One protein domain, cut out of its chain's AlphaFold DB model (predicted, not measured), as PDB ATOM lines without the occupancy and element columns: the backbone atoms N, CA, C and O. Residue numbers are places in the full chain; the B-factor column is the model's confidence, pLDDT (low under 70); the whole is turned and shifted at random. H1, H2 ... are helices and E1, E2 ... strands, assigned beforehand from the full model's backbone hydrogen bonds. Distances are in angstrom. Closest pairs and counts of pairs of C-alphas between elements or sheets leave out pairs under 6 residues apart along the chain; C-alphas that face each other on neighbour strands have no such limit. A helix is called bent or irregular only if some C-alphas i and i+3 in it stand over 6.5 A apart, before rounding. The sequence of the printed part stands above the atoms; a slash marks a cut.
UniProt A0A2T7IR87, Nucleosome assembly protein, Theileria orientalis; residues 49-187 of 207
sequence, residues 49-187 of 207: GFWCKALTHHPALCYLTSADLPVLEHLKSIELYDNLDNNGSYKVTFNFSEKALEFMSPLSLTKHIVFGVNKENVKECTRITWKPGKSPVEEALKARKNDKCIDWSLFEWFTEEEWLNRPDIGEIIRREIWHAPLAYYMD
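This is residues 49 to 187 of the 207 residues of the protein "Nucleosome assembly protein" of Theileria orientalis (UniProt A0A2T7IR87). A twisted sheet of four strands makes a wall, with H6 crossing over E1 and E2 on one face and the other face bare of helices. H1 grazes the sheet with its residues 50 to 52, near where E1 begins, and from there the helices H1, H2 and H4 make a string, H1 touching H2 and H2 touching H4; H7 crosses H1, and the short H5 is near the middle of the whole. The printed part has 139 residues with seven named helices and four named strands, in the order H1 H2 E1 E2 H3 E3 E4 H4 H5 H6 H7; the sheet's order is E1 E2 E3 E4, antiparallel throughout, and the class is mixed, helices and strands. It is compact, with a radius of gyration of the C-alphas of 14.8 A, and rounded, with spans of 42 by 32 by 28 A.

E1 is residues 75 to 81, 17.5 A long, beginning at C-alpha 75 at (182.032, 173.823, 157.653). E2 is residues 90 to 96, 20.0 A; E3, residues 108 to 115, 22.9 A; E4, residues 120 to 125, 13.3 A, ending at C-alpha 125 at (168.775, 180.551, 148.504). H6 is residues 169 to 177, 9.8 A, and H4 residues 136 to 144, 12.2 A. H1 is residues 50 to 56, H2 66 to 72, H3 98 to 102, H5 154 to 157 and H7 181 to 186, ending at C-alpha 186 at (182.288, 157.118, 162.284). H2 and H6 are only just irregular: C-alphas 67 and 70 are 6.6 A apart, C-alphas 174 and 177 6.7 A.

E1 and E2 form a hairpin, with N 79 and O 93 at 2.8 A. E2 and E3 are antiparallel, with N 92 and O 111 at 2.9 A. E3 and E4 form a hairpin, with N 114 and O 121 at 2.8 A. H6 is on the sheet at a height of 9.8 A, across the strands at 84 degrees to E1 on the local plane; its closest C-alpha pair with E2 is Gly 170 and Val 92, 6.7 A. H1 only grazes the sheet with residues 50 to 52. H1 and H7 touch, about perpendicular at 79 degrees, closest at the C-alphas of Ala 54 and Tyr 185, 4.1 A. H1 and H2 form a helical hairpin and only just touch, with 3 pairs of C-alphas within 8 A, the closest Cys 52 and Leu 72, 4.9 A. H2 and H4 touch at a shallow tilt of 11 degrees, opposite ways, closest at the C-alphas of Ala 67 and Pro 136, 4.9 A. H4 and H5 only just touch, with 3 pairs within 8 A, closest at the C-alphas of Val 137 and Glu 156, 6.1 A. H3 touches no helix but is near H2, the C-alphas of Val 71 and Ala 100 being 6.2 A apart. Every O i to N i+4 pair is within hydrogen-bond range in H1, H4 and H7, against 4 of 5 in H6, 1 of 3 in H2 and 0 of 1 in H3; O i to N i+3 pairs are within range in 3 of 4 in H2 and 2 of 2 in H3, and H5 is too short for an i+4 pair.

The two C-alphas farthest apart are those of Asn 86 and Asn 146, 44.4 A. The printed part has no cut, and the one long link is H5 to H6, with 11 residues. The mean pLDDT of the printed part is 94.2, and no printed residue is under 70.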
ATOM      1  N   GLY A  49     186.605 169.377 161.008       95.88
ATOM      2  CA  GLY A  49     186.193 168.604 159.834       95.88
ATOM      3  C   GLY A  49     185.061 167.602 160.095       95.88
ATOM      4  O   GLY A  49     184.835 166.726 159.263       95.88
ATOM      5  N   PHE A  50     184.343 167.702 161.224       98.38
ATOM      6  CA  PHE A  50     183.250 166.780 161.555       98.38
ATOM      7  C   PHE A  50     182.202 166.686 160.442       98.38
ATOM      8  O   PHE A  50     181.958 165.600 159.922       98.38
ATOM      9  N   TRP A  51     181.629 167.821 160.031       98.19
ATOM     10  CA  TRP A  51     180.595 167.839 158.995       98.19
ATOM     11  C   TRP A  51     181.128 167.463 157.614       98.19
ATOM     12  O   TRP A  51     180.412 166.805 156.870       98.19
ATOM     13  N   CYS A  52     182.381 167.815 157.299       97.81
ATOM     14  CA  CYS A  52     183.053 167.357 156.080       97.81
ATOM     15  C   CYS A  52     182.999 165.828 155.995       97.81
ATOM     16  O   CYS A  52     182.393 165.285 155.076       97.81
ATOM     17  N   LYS A  53     183.523 165.142 157.021       96.88
ATOM     18  CA  LYS A  53     183.532 163.677 157.082       96.88
ATOM     19  C   LYS A  53     182.128 163.084 157.070       96.88
ATOM     20  O   LYS A  53     181.854 162.218 156.246       96.88
ATOM     21  N   ALA A  54     181.239 163.581 157.933       96.88
ATOM     22  CA  ALA A  54     179.873 163.073 158.042       96.88
ATOM     23  C   ALA A  54     179.114 163.155 156.706       96.88
ATOM     24  O   ALA A  54     178.473 162.188 156.311       96.88
ATOM     25  N   LEU A  55     179.227 164.267 155.971       96.94
ATOM     26  CA  LEU A  55     178.612 164.396 154.647       96.94
ATOM     27  C   LEU A  55     179.259 163.443 153.631       96.94
ATOM     28  O   LEU A  55     178.552 162.767 152.893       96.94
ATOM     29  N   THR A  56     180.592 163.348 153.599       94.62
ATOM     30  CA  THR A  56     181.301 162.524 152.600       94.62
ATOM     31  C   THR A  56     181.154 161.017 152.802       94.62
ATOM     32  O   THR A  56     181.320 160.266 151.847       94.62
ATOM     33  N   HIS A  57     180.835 160.565 154.017       94.50
ATOM     34  CA  HIS A  57     180.543 159.156 154.294       94.50
ATOM     35  C   HIS A  57     179.096 158.770 153.952       94.50
ATOM     36  O   HIS A  57     178.744 157.595 153.987       94.50
ATOM     37  N   HIS A  58     178.235 159.731 153.605       94.88
ATOM     38  CA  HIS A  58     176.877 159.415 153.189       94.88
ATOM     39  C   HIS A  58     176.877 158.706 151.818       94.88
ATOM     40  O   HIS A  58     177.371 159.287 150.847       94.88
ATOM     41  N   PRO A  59     176.261 157.515 151.662       92.25
ATOM     42  CA  PRO A  59     176.319 156.751 150.411       92.25
ATOM     43  C   PRO A  59     175.816 157.526 149.186       92.25
ATOM     44  O   PRO A  59     176.426 157.481 148.119       92.25
ATOM     45  N   ALA A  60     174.740 158.304 149.337       92.94
ATOM     46  CA  ALA A  60     174.221 159.129 148.244       92.94
ATOM     47  C   ALA A  60     175.180 160.265 147.825       92.94
ATOM     48  O   ALA A  60     175.085 160.754 146.705       92.94
ATOM     49  N   LEU A  61     176.124 160.670 148.682       93.94
ATOM     50  CA  LEU A  61     177.067 161.769 148.438       93.94
ATOM     51  C   LEU A  61     178.463 161.276 148.011       93.94
ATOM     52  O   LEU A  61     179.414 162.050 147.968       93.94
ATOM     53  N   CYS A  62     178.602 160.002 147.632       89.44
ATOM     54  CA  CYS A  62     179.890 159.419 147.234       89.44
ATOM     55  C   CYS A  62     180.515 160.029 145.963       89.44
ATOM     56  O   CYS A  62     181.722 159.918 145.766       89.44
ATOM     57  N   TYR A  63     179.716 160.682 145.110       92.31
ATOM     58  CA  TYR A  63     180.178 161.337 143.876       92.31
ATOM     59  C   TYR A  63     180.444 162.837 144.049       92.31
ATOM     60  O   TYR A  63     180.441 163.582 143.065       92.31
ATOM     61  N   LEU A  64     180.635 163.308 145.283       95.69
ATOM     62  CA  LEU A  64     181.103 164.671 145.494       95.69
ATOM     63  C   LEU A  64     182.512 164.840 144.919       95.69
ATOM     64  O   LEU A  64     183.399 164.014 145.132       95.69
ATOM     65  N   THR A  65     182.721 165.929 144.185       95.44
ATOM     66  CA  THR A  65     184.037 166.260 143.642       95.44
ATOM     67  C   THR A  65     185.031 166.516 144.773       95.44
ATOM     68  O   THR A  65     184.717 167.157 145.777       95.44
ATOM     69  N   SER A  66     186.279 166.085 144.593       95.50
ATOM     70  CA  SER A  66     187.349 166.350 145.561       95.50
ATOM     71  C   SER A  66     187.605 167.847 145.784       95.50
ATOM     72  O   SER A  66     188.124 168.223 146.835       95.50
ATOM     73  N   ALA A  67     187.195 168.706 144.842       96.88
ATOM     74  CA  ALA A  67     187.258 170.158 144.965       96.88
ATOM     75  C   ALA A  67     186.353 170.726 146.077       96.88
ATOM     76  O   ALA A  67     186.611 171.831 146.556       96.88
ATOM     77  N   ASP A  68     185.331 169.987 146.524       98.06
ATOM     78  CA  ASP A  68     184.481 170.401 147.648       98.06
ATOM     79  C   ASP A  68     185.205 170.283 148.991       98.06
ATOM     80  O   ASP A  68     184.978 171.100 149.887       98.06
ATOM     81  N   LEU A  69     186.084 169.284 149.139       97.56
ATOM     82  CA  LEU A  69     186.678 168.911 150.428       97.56
ATOM     83  C   LEU A  69     187.394 170.085 151.114       97.56
ATOM     84  O   LEU A  69     187.097 170.339 152.279       97.56
ATOM     85  N   PRO A  70     188.254 170.879 150.438       97.88
ATOM     86  CA  PRO A  70     188.909 172.022 151.075       97.88
ATOM     87  C   PRO A  70     187.934 173.082 151.611       97.88
ATOM     88  O   PRO A  70     188.254 173.775 152.572       97.88
ATOM     89  N   VAL A  71     186.748 173.215 151.006       98.38
ATOM     90  CA  VAL A  71     185.712 174.151 151.463       98.38
ATOM     91  C   VAL A  71     184.922 173.541 152.624       98.38
ATOM     92  O   VAL A  71     184.701 174.207 153.637       98.38
ATOM     93  N   LEU A  72     184.532 172.268 152.510       98.25
ATOM     94  CA  LEU A  72     183.775 171.538 153.533       98.25
ATOM     95  C   LEU A  72     184.576 171.307 154.822       98.25
ATOM     96  O   LEU A  72     183.990 171.318 155.901       98.25
ATOM     97  N   GLU A  73     185.907 171.212 154.756       98.00
ATOM     98  CA  GLU A  73     186.800 171.215 155.932       98.00
ATOM     99  C   GLU A  73     186.607 172.452 156.830       98.00
ATOM    100  O   GLU A  73     186.958 172.455 158.013       98.00
ATOM    101  N   HIS A  74     186.034 173.527 156.287       98.25
ATOM    102  CA  HIS A  74     185.735 174.752 157.016       98.25
ATOM    103  C   HIS A  74     184.272 174.877 157.460       98.25
ATOM    104  O   HIS A  74     183.941 175.895 158.076       98.25
ATOM    105  N   LEU A  75     183.420 173.881 157.192       98.50
ATOM    106  CA  LEU A  75     182.032 173.823 157.653       98.50
ATOM    107  C   LEU A  75     181.992 173.548 159.163       98.50
ATOM    108  O   LEU A  75     182.377 172.475 159.626       98.50
ATOM    109  N   LYS A  76     181.546 174.539 159.939       97.62
ATOM    110  CA  LYS A  76     181.496 174.479 161.407       97.62
ATOM    111  C   LYS A  76     180.188 173.904 161.926       97.62
ATOM    112  O   LYS A  76     180.192 173.056 162.814       97.62
ATOM    113  N   SER A  77     179.074 174.379 161.385       97.88
ATOM    114  CA  SER A  77     177.752 173.937 161.806       97.88
ATOM    115  C   SER A  77     176.803 173.834 160.629       97.88
ATOM    116  O   SER A  77     176.923 174.556 159.635       97.88
ATOM    117  N   ILE A  78     175.859 172.914 160.774       98.25
ATOM    118  CA  ILE A  78     174.653 172.835 159.968       98.25
ATOM    119  C   ILE A  78     173.509 173.141 160.931       98.25
ATOM    120  O   ILE A  78     173.450 172.574 162.020       98.25
ATOM    121  N   GLU A  79     172.628 174.053 160.556       96.94
ATOM    122  CA  GLU A  79     171.381 174.324 161.265       96.94
ATOM    123  C   GLU A  79     170.224 173.839 160.401       96.94
ATOM    124  O   GLU A  79     170.137 174.198 159.226       96.94
ATOM    125  N   LEU A  80     169.334 173.043 160.987       96.81
ATOM    126  CA  LEU A  80     168.097 172.599 160.362       96.81
ATOM    127  C   LEU A  80     166.917 173.204 161.120       96.81
ATOM    128  O   LEU A  80     166.728 172.942 162.308       96.81
ATOM    129  N   TYR A  81     166.110 173.981 160.411       93.88
ATOM    130  CA  TYR A  81     164.801 174.426 160.861       93.88
ATOM    131  C   TYR A  81     163.758 173.642 160.071       93.88
ATOM    132  O   TYR A  81     163.467 173.986 158.926       93.88
ATOM    133  N   ASP A  82     163.257 172.565 160.661       92.38
ATOM    134  CA  ASP A  82     162.291 171.668 160.030       92.38
ATOM    135  C   ASP A  82     160.845 172.005 160.427       92.38
ATOM    136  O   ASP A  82     160.617 172.732 161.398       92.38
ATOM    137  N   ASN A  83     159.875 171.476 159.676       87.56
ATOM    138  CA  ASN A  83     158.435 171.596 159.937       87.56
ATOM    139  C   ASN A  83     157.984 173.046 160.188       87.56
ATOM    140  O   ASN A  83     157.245 173.358 161.129       87.56
ATOM    141  N   LEU A  84     158.455 173.958 159.333       89.75
ATOM    142  CA  LEU A  84     158.157 175.390 159.406       89.75
ATOM    143  C   LEU A  84     156.675 175.699 159.138       89.75
ATOM    144  O   LEU A  84     156.172 176.734 159.581       89.75
ATOM    145  N   ASP A  85     155.979 174.798 158.450       87.00
ATOM    146  CA  ASP A  85     154.542 174.815 158.186       87.00
ATOM    147  C   ASP A  85     153.960 173.388 158.175       87.00
ATOM    148  O   ASP A  85     154.682 172.403 158.347       87.00
ATOM    149  N   ASN A  86     152.643 173.282 157.977       82.62
ATOM    150  CA  ASN A  86     151.904 172.012 157.951       82.62
ATOM    151  C   ASN A  86     152.253 171.136 156.731       82.62
ATOM    152  O   ASN A  86     151.785 170.007 156.636       82.62
ATOM    153  N   ASN A  87     153.040 171.652 155.785       86.00
ATOM    154  CA  ASN A  87     153.442 170.964 154.562       86.00
ATOM    155  C   ASN A  87     154.866 170.397 154.664       86.00
ATOM    156  O   ASN A  87     155.365 169.820 153.700       86.00
ATOM    157  N   GLY A  88     155.519 170.553 155.822       88.44
ATOM    158  CA  GLY A  88     156.868 170.054 156.063       88.44
ATOM    159  C   GLY A  88     157.949 170.922 155.426       88.44
ATOM    160  O   GLY A  88     159.016 170.408 155.098       88.44
ATOM    161  N   SER A  89     157.698 172.213 155.188       94.25
ATOM    162  CA  SER A  89     158.726 173.134 154.694       94.25
ATOM    163  C   SER A  89     159.896 173.224 155.667       94.25
ATOM    164  O   SER A  89     159.709 173.183 156.885       94.25
ATOM    165  N   TYR A  90     161.105 173.393 155.142       96.00
ATOM    166  CA  TYR A  90     162.316 173.376 155.951       96.00
ATOM    167  C   TYR A  90     163.351 174.382 155.453       96.00
ATOM    168  O   TYR A  90     163.324 174.867 154.321       96.00
ATOM    169  N   LYS A  91     164.297 174.710 156.326       97.94
ATOM    170  CA  LYS A  91     165.417 175.590 156.014       97.94
ATOM    171  C   LYS A  91     166.700 175.000 156.567       97.94
ATOM    172  O   LYS A  91     166.766 174.676 157.749       97.94
ATOM    173  N   VAL A  92     167.715 174.912 155.717       98.38
ATOM    174  CA  VAL A  92     169.051 174.453 156.095       98.38
ATOM    175  C   VAL A  92     170.037 175.601 155.947       98.38
ATOM    176  O   VAL A  92     170.058 176.276 154.916       98.38
ATOM    177  N   THR A  93     170.861 175.809 156.968       98.62
ATOM    178  CA  THR A  93     171.916 176.823 156.975       98.62
ATOM    179  C   THR A  93     173.264 176.178 157.268       98.62
ATOM    180  O   THR A  93     173.442 175.511 158.281       98.62
ATOM    181  N   PHE A  94     174.226 176.382 156.372       98.69
ATOM    182  CA  PHE A  94     175.605 175.929 156.512       98.69
ATOM    183  C   PHE A  94     176.454 177.110 156.970       98.69
ATOM    184  O   PHE A  94     176.553 178.107 156.254       98.69
ATOM    185  N   ASN A  95     177.098 176.999 158.129       98.56
ATOM    186  CA  ASN A  95     177.956 178.051 158.664       98.56
ATOM    187  C   ASN A  95     179.425 177.644 158.592       98.56
ATOM    188  O   ASN A  95     179.852 176.643 159.171       98.56
ATOM    189  N   PHE A  96     180.221 178.463 157.918       98.56
ATOM    190  CA  PHE A  96     181.636 178.235 157.683       98.56
ATOM    191  C   PHE A  96     182.512 179.108 158.586       98.56
ATOM    192  O   PHE A  96     182.142 180.199 159.020       98.56
ATOM    193  N   SER A  97     183.721 178.625 158.870       97.94
ATOM    194  CA  SER A  97     184.750 179.405 159.559       97.94
ATOM    195  C   SER A  97     185.281 180.552 158.692       97.94
ATOM    196  O   SER A  97     185.222 180.486 157.467       97.94
ATOM    197  N   GLU A  98     185.918 181.551 159.309       98.06
ATOM    198  CA  GLU A  98     186.579 182.652 158.585       98.06
ATOM    199  C   GLU A  98     187.608 182.177 157.548       98.06
ATOM    200  O   GLU A  98     187.817 182.850 156.541       98.06
ATOM    201  N   LYS A  99     188.210 180.994 157.735       97.50
ATOM    202  CA  LYS A  99     189.146 180.411 156.762       97.50
ATOM    203  C   LYS A  99     188.487 180.144 155.403       97.50
ATOM    204  O   LYS A  99     189.157 180.239 154.380       97.50
ATOM    205  N   ALA A 100     187.172 179.911 155.365       98.06
ATOM    206  CA  ALA A 100     186.447 179.727 154.111       98.06
ATOM    207  C   ALA A 100     186.387 180.999 153.242       98.06
ATOM    208  O   ALA A 100     186.102 180.890 152.050       98.06
ATOM    209  N   LEU A 101     186.733 182.185 153.777       98.06
ATOM    210  CA  LEU A 101     186.868 183.422 152.989       98.06
ATOM    211  C   LEU A 101     187.959 183.335 151.910       98.06
ATOM    212  O   LEU A 101     187.943 184.123 150.958       98.06
ATOM    213  N   GLU A 102     188.894 182.384 152.030       97.88
ATOM    214  CA  GLU A 102     189.859 182.065 150.970       97.88
ATOM    215  C   GLU A 102     189.168 181.511 149.710       97.88
ATOM    216  O   GLU A 102     189.667 181.686 148.597       97.88
ATOM    217  N   PHE A 103     188.005 180.876 149.869       98.44
ATOM    218  CA  PHE A 103     187.279 180.200 148.796       98.44
ATOM    219  C   PHE A 103     186.050 180.984 148.350       98.44
ATOM    220  O   PHE A 103     185.830 181.133 147.148       98.44
ATOM    221  N   MET A 104     185.255 181.498 149.294       98.50
ATOM    222  CA  MET A 104     183.937 182.051 148.989       98.50
ATOM    223  C   MET A 104     183.443 183.112 149.975       98.50
ATOM    224  O   MET A 104     183.978 183.303 151.064       98.50
ATOM    225  N   SER A 105     182.371 183.788 149.577       97.69
ATOM    226  CA  SER A 105     181.525 184.613 150.441       97.69
ATOM    227  C   SER A 105     180.060 184.523 149.987       97.69
ATOM    228  O   SER A 105     179.838 184.458 148.775       97.69
ATOM    229  N   PRO A 106     179.068 184.597 150.893       98.50
ATOM    230  CA  PRO A 106     179.199 184.758 152.348       98.50
ATOM    231  C   PRO A 106     179.632 183.463 153.066       98.50
ATOM    232  O   PRO A 106     179.780 182.420 152.442       98.50
ATOM    233  N   LEU A 107     179.866 183.551 154.381       98.62
ATOM    234  CA  LEU A 107     180.237 182.409 155.236       98.62
ATOM    235  C   LEU A 107     179.041 181.627 155.788       98.62
ATOM    236  O   LEU A 107     179.235 180.595 156.417       98.62
ATOM    237  N   SER A 108     177.822 182.120 155.594       98.56
ATOM    238  CA  SER A 108     176.599 181.420 155.972       98.56
ATOM    239  C   SER A 108     175.774 181.222 154.713       98.56
ATOM    240  O   SER A 108     175.473 182.201 154.025       98.56
ATOM    241  N   LEU A 109     175.498 179.966 154.371       98.81
ATOM    242  CA  LEU A 109     174.755 179.581 153.178       98.81
ATOM    243  C   LEU A 109     173.427 178.971 153.604       98.81
ATOM    244  O   LEU A 109     173.388 177.873 154.151       98.81
ATOM    245  N   THR A 110     172.342 179.679 153.338       98.62
ATOM    246  CA  THR A 110     170.982 179.256 153.665       98.62
ATOM    247  C   THR A 110     170.232 178.855 152.405       98.62
ATOM    248  O   THR A 110     170.270 179.586 151.413       98.62
ATOM    249  N   LYS A 111     169.509 177.733 152.470       98.38
ATOM    250  CA  LYS A 111     168.468 177.360 151.507       98.38
ATOM    251  C   LYS A 111     167.177 177.029 152.257       98.38
ATOM    252  O   LYS A 111     167.182 176.229 153.189       98.38
ATOM    253  N   HIS A 112     166.087 177.679 151.870       97.88
ATOM    254  CA  HIS A 112     164.755 177.532 152.447       97.88
ATOM    255  C   HIS A 112     163.816 176.984 151.385       97.88
ATOM    256  O   HIS A 112     163.538 177.644 150.379       97.88
ATOM    257  N   ILE A 113     163.317 175.790 151.650       96.62
ATOM    258  CA  ILE A 113     162.390 175.065 150.806       96.62
ATOM    259  C   ILE A 113     160.986 175.186 151.386       96.62
ATOM    260  O   ILE A 113     160.779 174.949 152.576       96.62
ATOM    261  N   VAL A 114     160.029 175.572 150.543       95.44
ATOM    262  CA  VAL A 114     158.612 175.649 150.895       95.44
ATOM    263  C   VAL A 114     157.797 174.714 150.018       95.44
ATOM    264  O   VAL A 114     157.781 174.859 148.792       95.44
ATOM    265  N   PHE A 115     157.079 173.792 150.650       91.38
ATOM    266  CA  PHE A 115     156.192 172.863 149.964       91.38
ATOM    267  C   PHE A 115     154.796 173.468 149.808       91.38
ATOM    268  O   PHE A 115     154.101 173.765 150.775       91.38
ATOM    269  N   GLY A 116     154.382 173.668 148.557       84.69
ATOM    270  CA  GLY A 116     152.990 173.941 148.211       84.69
ATOM    271  C   GLY A 116     152.225 172.652 147.908       84.69
ATOM    272  O   GLY A 116     152.787 171.564 147.920       84.69
ATOM    273  N   VAL A 117     150.947 172.785 147.537       75.75
ATOM    274  CA  VAL A 117     150.027 171.651 147.299       75.75
ATOM    275  C   VAL A 117     150.570 170.610 146.305       75.75
ATOM    276  O   VAL A 117     150.312 169.431 146.482       75.75
ATOM    277  N   ASN A 118     151.333 171.024 145.284       75.94
ATOM    278  CA  ASN A 118     151.849 170.123 144.238       75.94
ATOM    279  C   ASN A 118     153.296 170.418 143.814       75.94
ATOM    280  O   ASN A 118     153.747 169.921 142.782       75.94
ATOM    281  N   LYS A 119     154.002 171.309 144.517       84.12
ATOM    282  CA  LYS A 119     155.327 171.746 144.075       84.12
ATOM    283  C   LYS A 119     156.182 172.222 145.235       84.12
ATOM    284  O   LYS A 119     155.718 172.974 146.091       84.12
ATOM    285  N   GLU A 120     157.447 171.848 145.179       88.06
ATOM    286  CA  GLU A 120     158.513 172.454 145.953       88.06
ATOM    287  C   GLU A 120     158.912 173.814 145.361       88.06
ATOM    288  O   GLU A 120     159.104 173.957 144.150       88.06
ATOM    289  N   ASN A 121     159.033 174.829 146.213       92.19
ATOM    290  CA  ASN A 121     159.536 176.138 145.821       92.19
ATOM    291  C   ASN A 121     160.704 176.551 146.711       92.19
ATOM    292  O   ASN A 121     160.671 176.390 147.930       92.19
ATOM    293  N   VAL A 122     161.708 177.173 146.103       95.31
ATOM    294  CA  VAL A 122     162.822 177.778 146.829       95.31
ATOM    295  C   VAL A 122     162.404 179.183 147.259       95.31
ATOM    296  O   VAL A 122     162.213 180.067 146.427       95.31
ATOM    297  N   LYS A 123     162.219 179.389 148.565       95.31
ATOM    298  CA  LYS A 123     161.841 180.694 149.137       95.31
ATOM    299  C   LYS A 123     163.050 181.592 149.385       95.31
ATOM    300  O   LYS A 123     162.941 182.811 149.305       95.31
ATOM    301  N   GLU A 124     164.181 180.992 149.724       96.75
ATOM    302  CA  GLU A 124     165.442 181.676 149.988       96.75
ATOM    303  C   GLU A 124     166.576 180.753 149.551       96.75
ATOM    304  O   GLU A 124     166.575 179.573 149.897       96.75
ATOM    305  N   CYS A 125     167.547 181.270 148.806       98.00
ATOM    306  CA  CYS A 125     168.775 180.551 148.504       98.00
ATOM    307  C   CYS A 125     169.943 181.527 148.480       98.00
ATOM    308  O   CYS A 125     169.917 182.557 147.810       98.00
ATOM    309  N   THR A 126     170.991 181.215 149.231       98.38
ATOM    310  CA  THR A 126     172.160 182.085 149.309       98.38
ATOM    311  C   THR A 126     173.004 181.949 148.052       98.38
ATOM    312  O   THR A 126     173.491 180.869 147.728       98.38
ATOM    313  N   ARG A 127     173.239 183.071 147.367       97.94
ATOM    314  CA  ARG A 127     174.125 183.112 146.203       97.94
ATOM    315  C   ARG A 127     175.588 183.119 146.634       97.94
ATOM    316  O   ARG A 127     176.063 184.080 147.240       97.94
ATOM    317  N   ILE A 128     176.320 182.075 146.256       98.44
ATOM    318  CA  ILE A 128     177.741 181.935 146.577       98.44
ATOM    319  C   ILE A 128     178.579 182.753 145.590       98.44
ATOM    320  O   ILE A 128     178.442 182.631 144.373       98.44
ATOM    321  N   THR A 129     179.478 183.580 146.118       98.44
ATOM    322  CA  THR A 129     180.497 184.278 145.331       98.44
ATOM    323  C   THR A 129     181.847 183.621 145.571       98.44
ATOM    324  O   THR A 129     182.451 183.797 146.629       98.44
ATOM    325  N   TRP A 130     182.319 182.872 144.577       98.50
ATOM    326  CA  TRP A 130     183.609 182.188 144.617       98.50
ATOM    327  C   TRP A 130     184.771 183.136 144.318       98.50
ATOM    328  O   TRP A 130     184.672 184.040 143.485       98.50
ATOM    329  N   LYS A 131     185.909 182.904 144.972       98.19
ATOM    330  CA  LYS A 131     187.185 183.525 144.606       98.19
ATOM    331  C   LYS A 131     187.698 182.929 143.283       98.19
ATOM    332  O   LYS A 131     187.365 181.787 142.952       98.19
ATOM    333  N   PRO A 132     188.520 183.668 142.513       97.62
ATOM    334  CA  PRO A 132     189.035 183.184 141.232       97.62
ATOM    335  C   PRO A 132     189.734 181.824 141.358       97.62
ATOM    336  O   PRO A 132     190.659 181.673 142.153       97.62
ATOM    337  N   GLY A 133     189.289 180.840 140.570       96.19
ATOM    338  CA  GLY A 133     189.866 179.489 140.556       96.19
ATOM    339  C   GLY A 133     189.566 178.637 141.793       96.19
ATOM    340  O   GLY A 133     190.192 177.596 141.957       96.19
ATOM    341  N   LYS A 134     188.642 179.062 142.663       97.88
ATOM    342  CA  LYS A 134     188.285 178.357 143.905       97.88
ATOM    343  C   LYS A 134     186.873 177.763 143.894       97.88
ATOM    344  O   LYS A 134     186.417 177.328 144.940       97.88
ATOM    345  N   SER A 135     186.177 177.788 142.754       98.19
ATOM    346  CA  SER A 135     184.807 177.275 142.617       98.19
ATOM    347  C   SER A 135     184.800 175.766 142.351       98.19
ATOM    348  O   SER A 135     185.175 175.361 141.244       98.19
ATOM    349  N   PRO A 136     184.318 174.935 143.295       97.62
ATOM    350  CA  PRO A 136     184.178 173.499 143.066       97.62
ATOM    351  C   PRO A 136     183.124 173.192 141.996       97.62
ATOM    352  O   PRO A 136     183.284 172.270 141.200       97.62
ATOM    353  N   VAL A 137     182.082 174.028 141.905       96.75
ATOM    354  CA  VAL A 137     181.037 173.940 140.874       96.75
ATOM    355  C   VAL A 137     181.635 174.087 139.474       96.75
ATOM    356  O   VAL A 137     181.328 173.306 138.574       96.75
ATOM    357  N   GLU A 138     182.522 175.066 139.268       96.12
ATOM    358  CA  GLU A 138     183.189 175.231 137.973       96.12
ATOM    359  C   GLU A 138     184.099 174.051 137.632       96.12
ATOM    360  O   GLU A 138     184.201 173.679 136.462       96.12
ATOM    361  N   GLU A 139     184.790 173.493 138.626       94.38
ATOM    362  CA  GLU A 139     185.673 172.345 138.445       94.38
ATOM    363  C   GLU A 139     184.883 171.094 138.053       94.38
ATOM    364  O   GLU A 139     185.189 170.475 137.028       94.38
ATOM    365  N   ALA A 140     183.796 170.803 138.769       94.06
ATOM    366  CA  ALA A 140     182.889 169.708 138.449       94.06
ATOM    367  C   ALA A 140     182.283 169.867 137.043       94.06
ATOM    368  O   ALA A 140     182.339 168.947 136.226       94.06
ATOM    369  N   LEU A 141     181.790 171.062 136.693       93.38
ATOM    370  CA  LEU A 141     181.252 171.343 135.357       93.38
ATOM    371  C   LEU A 141     182.296 171.165 134.245       93.38
ATOM    372  O   LEU A 141     181.968 170.656 133.173       93.38
ATOM    373  N   LYS A 142     183.551 171.578 134.468       92.44
ATOM    374  CA  LYS A 142     184.648 171.372 133.505       92.44
ATOM    375  C   LYS A 142     184.972 169.888 133.346       92.44
ATOM    376  O   LYS A 142     185.144 169.440 132.217       92.44
ATOM    377  N   ALA A 143     185.017 169.132 134.442       90.56
ATOM    378  CA  ALA A 143     185.287 167.699 134.411       90.56
ATOM    379  C   ALA A 143     184.190 166.925 133.659       90.56
ATOM    380  O   ALA A 143     184.501 166.074 132.822       90.56
ATOM    381  N   ARG A 144     182.915 167.272 133.884       91.56
ATOM    382  CA  ARG A 144     181.765 166.639 133.215       91.56
ATOM    383  C   ARG A 144     181.728 166.856 131.699       91.56
ATOM    384  O   ARG A 144     181.214 166.002 130.990       91.56
ATOM    385  N   LYS A 145     182.323 167.935 131.171       88.62
ATOM    386  CA  LYS A 145     182.412 168.171 129.711       88.62
ATOM    387  C   LYS A 145     183.258 167.139 128.959       88.62
ATOM    388  O   LYS A 145     183.160 167.065 127.740       88.62
ATOM    389  N   ASN A 146     184.091 166.368 129.658       81.19
ATOM    390  CA  ASN A 146     184.951 165.349 129.056       81.19
ATOM    391  C   ASN A 146     184.307 163.939 129.045       81.19
ATOM    392  O   ASN A 146     185.033 162.954 128.914       81.19
ATOM    393  N   ASP A 147     182.978 163.834 129.220       70.50
ATOM    394  CA  ASP A 147     182.107 162.632 129.155       70.50
ATOM    395  C   ASP A 147     182.472 161.428 130.052       70.50
ATOM    396  O   ASP A 147     181.798 160.400 130.029       70.50
ATOM    397  N   LYS A 148     183.517 161.530 130.880       78.50
ATOM    398  CA  LYS A 148     183.982 160.443 131.765       78.50
ATOM    399  C   LYS A 148     183.789 160.705 133.254       78.50
ATOM    400  O   LYS A 148     184.067 159.820 134.056       78.50
ATOM    401  N   CYS A 149     183.365 161.908 133.625       84.50
ATOM    402  CA  CYS A 149     183.209 162.307 135.017       84.50
ATOM    403  C   CYS A 149     181.724 162.449 135.346       84.50
ATOM    404  O   CYS A 149     181.002 163.142 134.630       84.50
ATOM    405  N   ILE A 150     181.283 161.797 136.420       89.25
ATOM    406  CA  ILE A 150     179.928 161.939 136.971       89.25
ATOM    407  C   ILE A 150     179.911 162.772 138.254       89.25
ATOM    408  O   ILE A 150     178.827 163.104 138.739       89.25
ATOM    409  N   ASP A 151     181.092 163.143 138.754       92.38
ATOM    410  CA  ASP A 151     181.252 163.915 139.973       92.38
ATOM    411  C   ASP A 151     180.496 165.237 139.889       92.38
ATOM    412  O   ASP A 151     180.334 165.861 138.827       92.38
ATOM    413  N   TRP A 152     180.032 165.681 141.045       95.25
ATOM    414  CA  TRP A 152     179.298 166.921 141.194       95.25
ATOM    415  C   TRP A 152     179.683 167.633 142.471       95.25
ATOM    416  O   TRP A 152     180.231 167.032 143.385       95.25
ATOM    417  N   SER A 153     179.469 168.940 142.497       97.00
ATOM    418  CA  SER A 153     179.729 169.721 143.697       97.00
ATOM    419  C   SER A 153     178.463 169.821 144.534       97.00
ATOM    420  O   SER A 153     177.410 170.185 144.013       97.00
ATOM    421  N   LEU A 154     178.578 169.589 145.842       97.69
ATOM    422  CA  LEU A 154     177.535 169.827 146.838       97.69
ATOM    423  C   LEU A 154     176.972 171.240 146.689       97.69
ATOM    424  O   LEU A 154     175.770 171.459 146.825       97.69
ATOM    425  N   PHE A 155     177.832 172.202 146.352       98.00
ATOM    426  CA  PHE A 155     177.450 173.597 146.197       98.00
ATOM    427  C   PHE A 155     176.582 173.876 144.961       98.00
ATOM    428  O   PHE A 155     176.007 174.959 144.876       98.00
ATOM    429  N   GLU A 156     176.420 172.918 144.038       96.94
ATOM    430  CA  GLU A 156     175.403 172.989 142.976       96.94
ATOM    431  C   GLU A 156     173.980 172.993 143.556       96.94
ATOM    432  O   GLU A 156     173.081 173.579 142.957       96.94
ATOM    433  N   TRP A 157     173.779 172.405 144.744       97.12
ATOM    434  CA  TRP A 157     172.480 172.372 145.419       97.12
ATOM    435  C   TRP A 157     172.016 173.760 145.890       97.12
ATOM    436  O   TRP A 157     170.814 173.981 146.046       97.12
ATOM    437  N   PHE A 158     172.926 174.727 146.066       97.19
ATOM    438  CA  PHE A 158     172.583 176.126 146.355       97.19
ATOM    439  C   PHE A 158     172.173 176.867 145.073       97.19
ATOM    440  O   PHE A 158     172.851 177.781 144.600       97.19
ATOM    441  N   THR A 159     171.035 176.458 144.519       95.12
ATOM    442  CA  THR A 159     170.398 177.048 143.341       95.12
ATOM    443  C   THR A 159     168.908 177.302 143.587       95.12
ATOM    444  O   THR A 159     168.271 176.616 144.390       95.12
ATOM    445  N   GLU A 160     168.364 178.300 142.892       94.12
ATOM    446  CA  GLU A 160     166.921 178.574 142.810       94.12
ATOM    447  C   GLU A 160     166.255 177.823 141.643       94.12
ATOM    448  O   GLU A 160     165.029 177.793 141.538       94.12
ATOM    449  N   GLU A 161     167.059 177.232 140.754       90.94
ATOM    450  CA  GLU A 161     166.579 176.419 139.638       90.94
ATOM    451  C   GLU A 161     166.054 175.057 140.115       90.94
ATOM    452  O   GLU A 161     166.305 174.623 141.242       90.94
ATOM    453  N   GLU A 162     165.317 174.373 139.239       85.75
ATOM    454  CA  GLU A 162     164.785 173.045 139.531       85.75
ATOM    455  C   GLU A 162     165.929 172.052 139.783       85.75
ATOM    456  O   GLU A 162     166.794 171.835 138.930       85.75
ATOM    457  N   TRP A 163     165.939 171.456 140.976       89.69
ATOM    458  CA  TRP A 163     166.954 170.490 141.367       89.69
ATOM    459  C   TRP A 163     166.556 169.094 140.891       89.69
ATOM    460  O   TRP A 163     165.625 168.489 141.415       89.69
ATOM    461  N   LEU A 164     167.256 168.585 139.877       85.75
ATOM    462  CA  LEU A 164     166.966 167.293 139.256       85.75
ATOM    463  C   LEU A 164     168.239 166.459 139.096       85.75
ATOM    464  O   LEU A 164     169.338 166.984 138.924       85.75
ATOM    465  N   ASN A 165     168.072 165.135 139.042       84.00
ATOM    466  CA  ASN A 165     169.115 164.160 138.686       84.00
ATOM    467  C   ASN A 165     170.303 164.061 139.660       84.00
ATOM    468  O   ASN A 165     171.317 163.432 139.332       84.00
ATOM    469  N   ARG A 166     170.210 164.688 140.832       88.81
ATOM    470  CA  ARG A 166     171.224 164.650 141.885       88.81
ATOM    471  C   ARG A 166     170.557 164.435 143.244       88.81
ATOM    472  O   ARG A 166     169.399 164.816 143.401       88.81
ATOM    473  N   PRO A 167     171.268 163.827 144.206       92.88
ATOM    474  CA  PRO A 167     170.762 163.666 145.562       92.88
ATOM    475  C   PRO A 167     170.345 165.010 146.160       92.88
ATOM    476  O   PRO A 167     171.043 166.014 145.995       92.88
ATOM    477  N   ASP A 168     169.203 165.041 146.838       93.69
ATOM    478  CA  ASP A 168     168.765 166.234 147.550       93.69
ATOM    479  C   ASP A 168     169.487 166.327 148.898       93.69
ATOM    480  O   ASP A 168     169.207 165.571 149.829       93.69
ATOM    481  N   ILE A 169     170.433 167.265 148.992       95.69
ATOM    482  CA  ILE A 169     171.217 167.509 150.207       95.69
ATOM    483  C   ILE A 169     170.317 167.885 151.386       95.69
ATOM    484  O   ILE A 169     170.602 167.493 152.516       95.69
ATOM    485  N   GLY A 170     169.247 168.640 151.139       95.88
ATOM    486  CA  GLY A 170     168.344 169.092 152.187       95.88
ATOM    487  C   GLY A 170     167.579 167.933 152.802       95.88
ATOM    488  O   GLY A 170     167.568 167.808 154.022       95.88
ATOM    489  N   GLU A 171     167.027 167.044 151.972       95.00
ATOM    490  CA  GLU A 171     166.330 165.839 152.440       95.00
ATOM    491  C   GLU A 171     167.274 164.844 153.116       95.00
ATOM    492  O   GLU A 171     166.933 164.328 154.177       95.00
ATOM    493  N   ILE A 172     168.474 164.629 152.566       96.50
ATOM    494  CA  ILE A 172     169.499 163.768 153.180       96.50
ATOM    495  C   ILE A 172     169.882 164.286 154.566       96.50
ATOM    496  O   ILE A 172     169.945 163.532 155.537       96.50
ATOM    497  N   ILE A 173     170.130 165.593 154.688       97.31
ATOM    498  CA  ILE A 173     170.418 166.187 155.991       97.31
ATOM    499  C   ILE A 173     169.214 166.017 156.899       97.31
ATOM    500  O   ILE A 173     169.369 165.528 158.011       97.31
ATOM    501  N   ARG A 174     168.029 166.400 156.429       95.38
ATOM    502  CA  ARG A 174     166.812 166.424 157.227       95.38
ATOM    503  C   ARG A 174     166.437 165.055 157.780       95.38
ATOM    504  O   ARG A 174     166.220 164.953 158.978       95.38
ATOM    505  N   ARG A 175     166.352 164.042 156.921       93.69
ATOM    506  CA  ARG A 175     165.802 162.723 157.262       93.69
ATOM    507  C   ARG A 175     166.842 161.762 157.807       93.69
ATOM    508  O   ARG A 175     166.493 160.854 158.545       93.69
ATOM    509  N   GLU A 176     168.110 161.968 157.463       94.44
ATOM    510  CA  GLU A 176     169.147 160.983 157.746       94.44
ATOM    511  C   GLU A 176     170.243 161.571 158.646       94.44
ATOM    512  O   GLU A 176     170.310 161.298 159.850       94.44
ATOM    513  N   ILE A 177     171.082 162.453 158.099       95.75
ATOM    514  CA  ILE A 177     172.299 162.912 158.786       95.75
ATOM    515  C   ILE A 177     171.971 163.691 160.064       95.75
ATOM    516  O   ILE A 177     172.695 163.579 161.052       95.75
ATOM    517  N   TRP A 178     170.894 164.479 160.088       95.62
ATOM    518  CA  TRP A 178     170.533 165.287 161.252       95.62
ATOM    519  C   TRP A 178     170.179 164.441 162.472       95.62
ATOM    520  O   TRP A 178     170.454 164.865 163.597       95.62
ATOM    521  N   HIS A 179     169.609 163.255 162.274       91.56
ATOM    522  CA  HIS A 179     169.189 162.373 163.360       91.56
ATOM    523  C   HIS A 179     170.376 161.611 163.959       91.56
ATOM    524  O   HIS A 179     170.486 161.513 165.183       91.56
ATOM    525  N   ALA A 180     171.322 161.172 163.122       91.31
ATOM    526  CA  ALA A 180     172.461 160.356 163.546       91.31
ATOM    527  C   ALA A 180     173.815 160.816 162.956       91.31
ATOM    528  O   ALA A 180     174.549 160.007 162.383       91.31
ATOM    529  N   PRO A 181     174.242 162.085 163.135       95.06
ATOM    530  CA  PRO A 181     175.426 162.609 162.442       95.06
ATOM    531  C   PRO A 181     176.729 161.913 162.862       95.06
ATOM    532  O   PRO A 181     177.680 161.839 162.085       95.06
ATOM    533  N   LEU A 182     176.783 161.379 164.089       95.00
ATOM    534  CA  LEU A 182     177.936 160.623 164.580       95.00
ATOM    535  C   LEU A 182     178.107 159.284 163.849       95.00
ATOM    536  O   LEU A 182     179.243 158.889 163.610       95.00
ATOM    537  N   ALA A 183     177.014 158.607 163.480       94.06
ATOM    538  CA  ALA A 183     177.083 157.329 162.771       94.06
ATOM    539  C   ALA A 183     177.739 157.509 161.395       94.06
ATOM    540  O   ALA A 183     178.654 156.767 161.045       94.06
ATOM    541  N   TYR A 184     177.356 158.570 160.676       95.00
ATOM    542  CA  TYR A 184     178.009 158.960 159.426       95.00
ATOM    543  C   TYR A 184     179.463 159.375 159.646       95.00
ATOM    544  O   TYR A 184     180.346 158.913 158.935       95.00
ATOM    545  N   TYR A 185     179.762 160.189 160.664       95.50
ATOM    546  CA  TYR A 185     181.147 160.565 160.969       95.50
ATOM    547  C   TYR A 185     182.057 159.350 161.222       95.50
ATOM    548  O   TYR A 185     183.200 159.336 160.762       95.50
ATOM    549  N   MET A 186     181.554 158.341 161.938       94.44
ATOM    550  CA  MET A 186     182.288 157.118 162.284       94.44
ATOM    551  C   MET A 186     182.270 156.059 161.174       94.44
ATOM    552  O   MET A 186     182.954 155.050 161.322       94.44
ATOM    553  N   ASP A 187     181.516 156.288 160.094       89.75
ATOM    554  CA  ASP A 187     181.289 155.324 159.009       89.75
ATOM    555  C   ASP A 187     180.711 153.987 159.519       89.75
ATOM    556  O   ASP A 187     181.087 152.896 159.096       89.75
TER     557      ASP A 187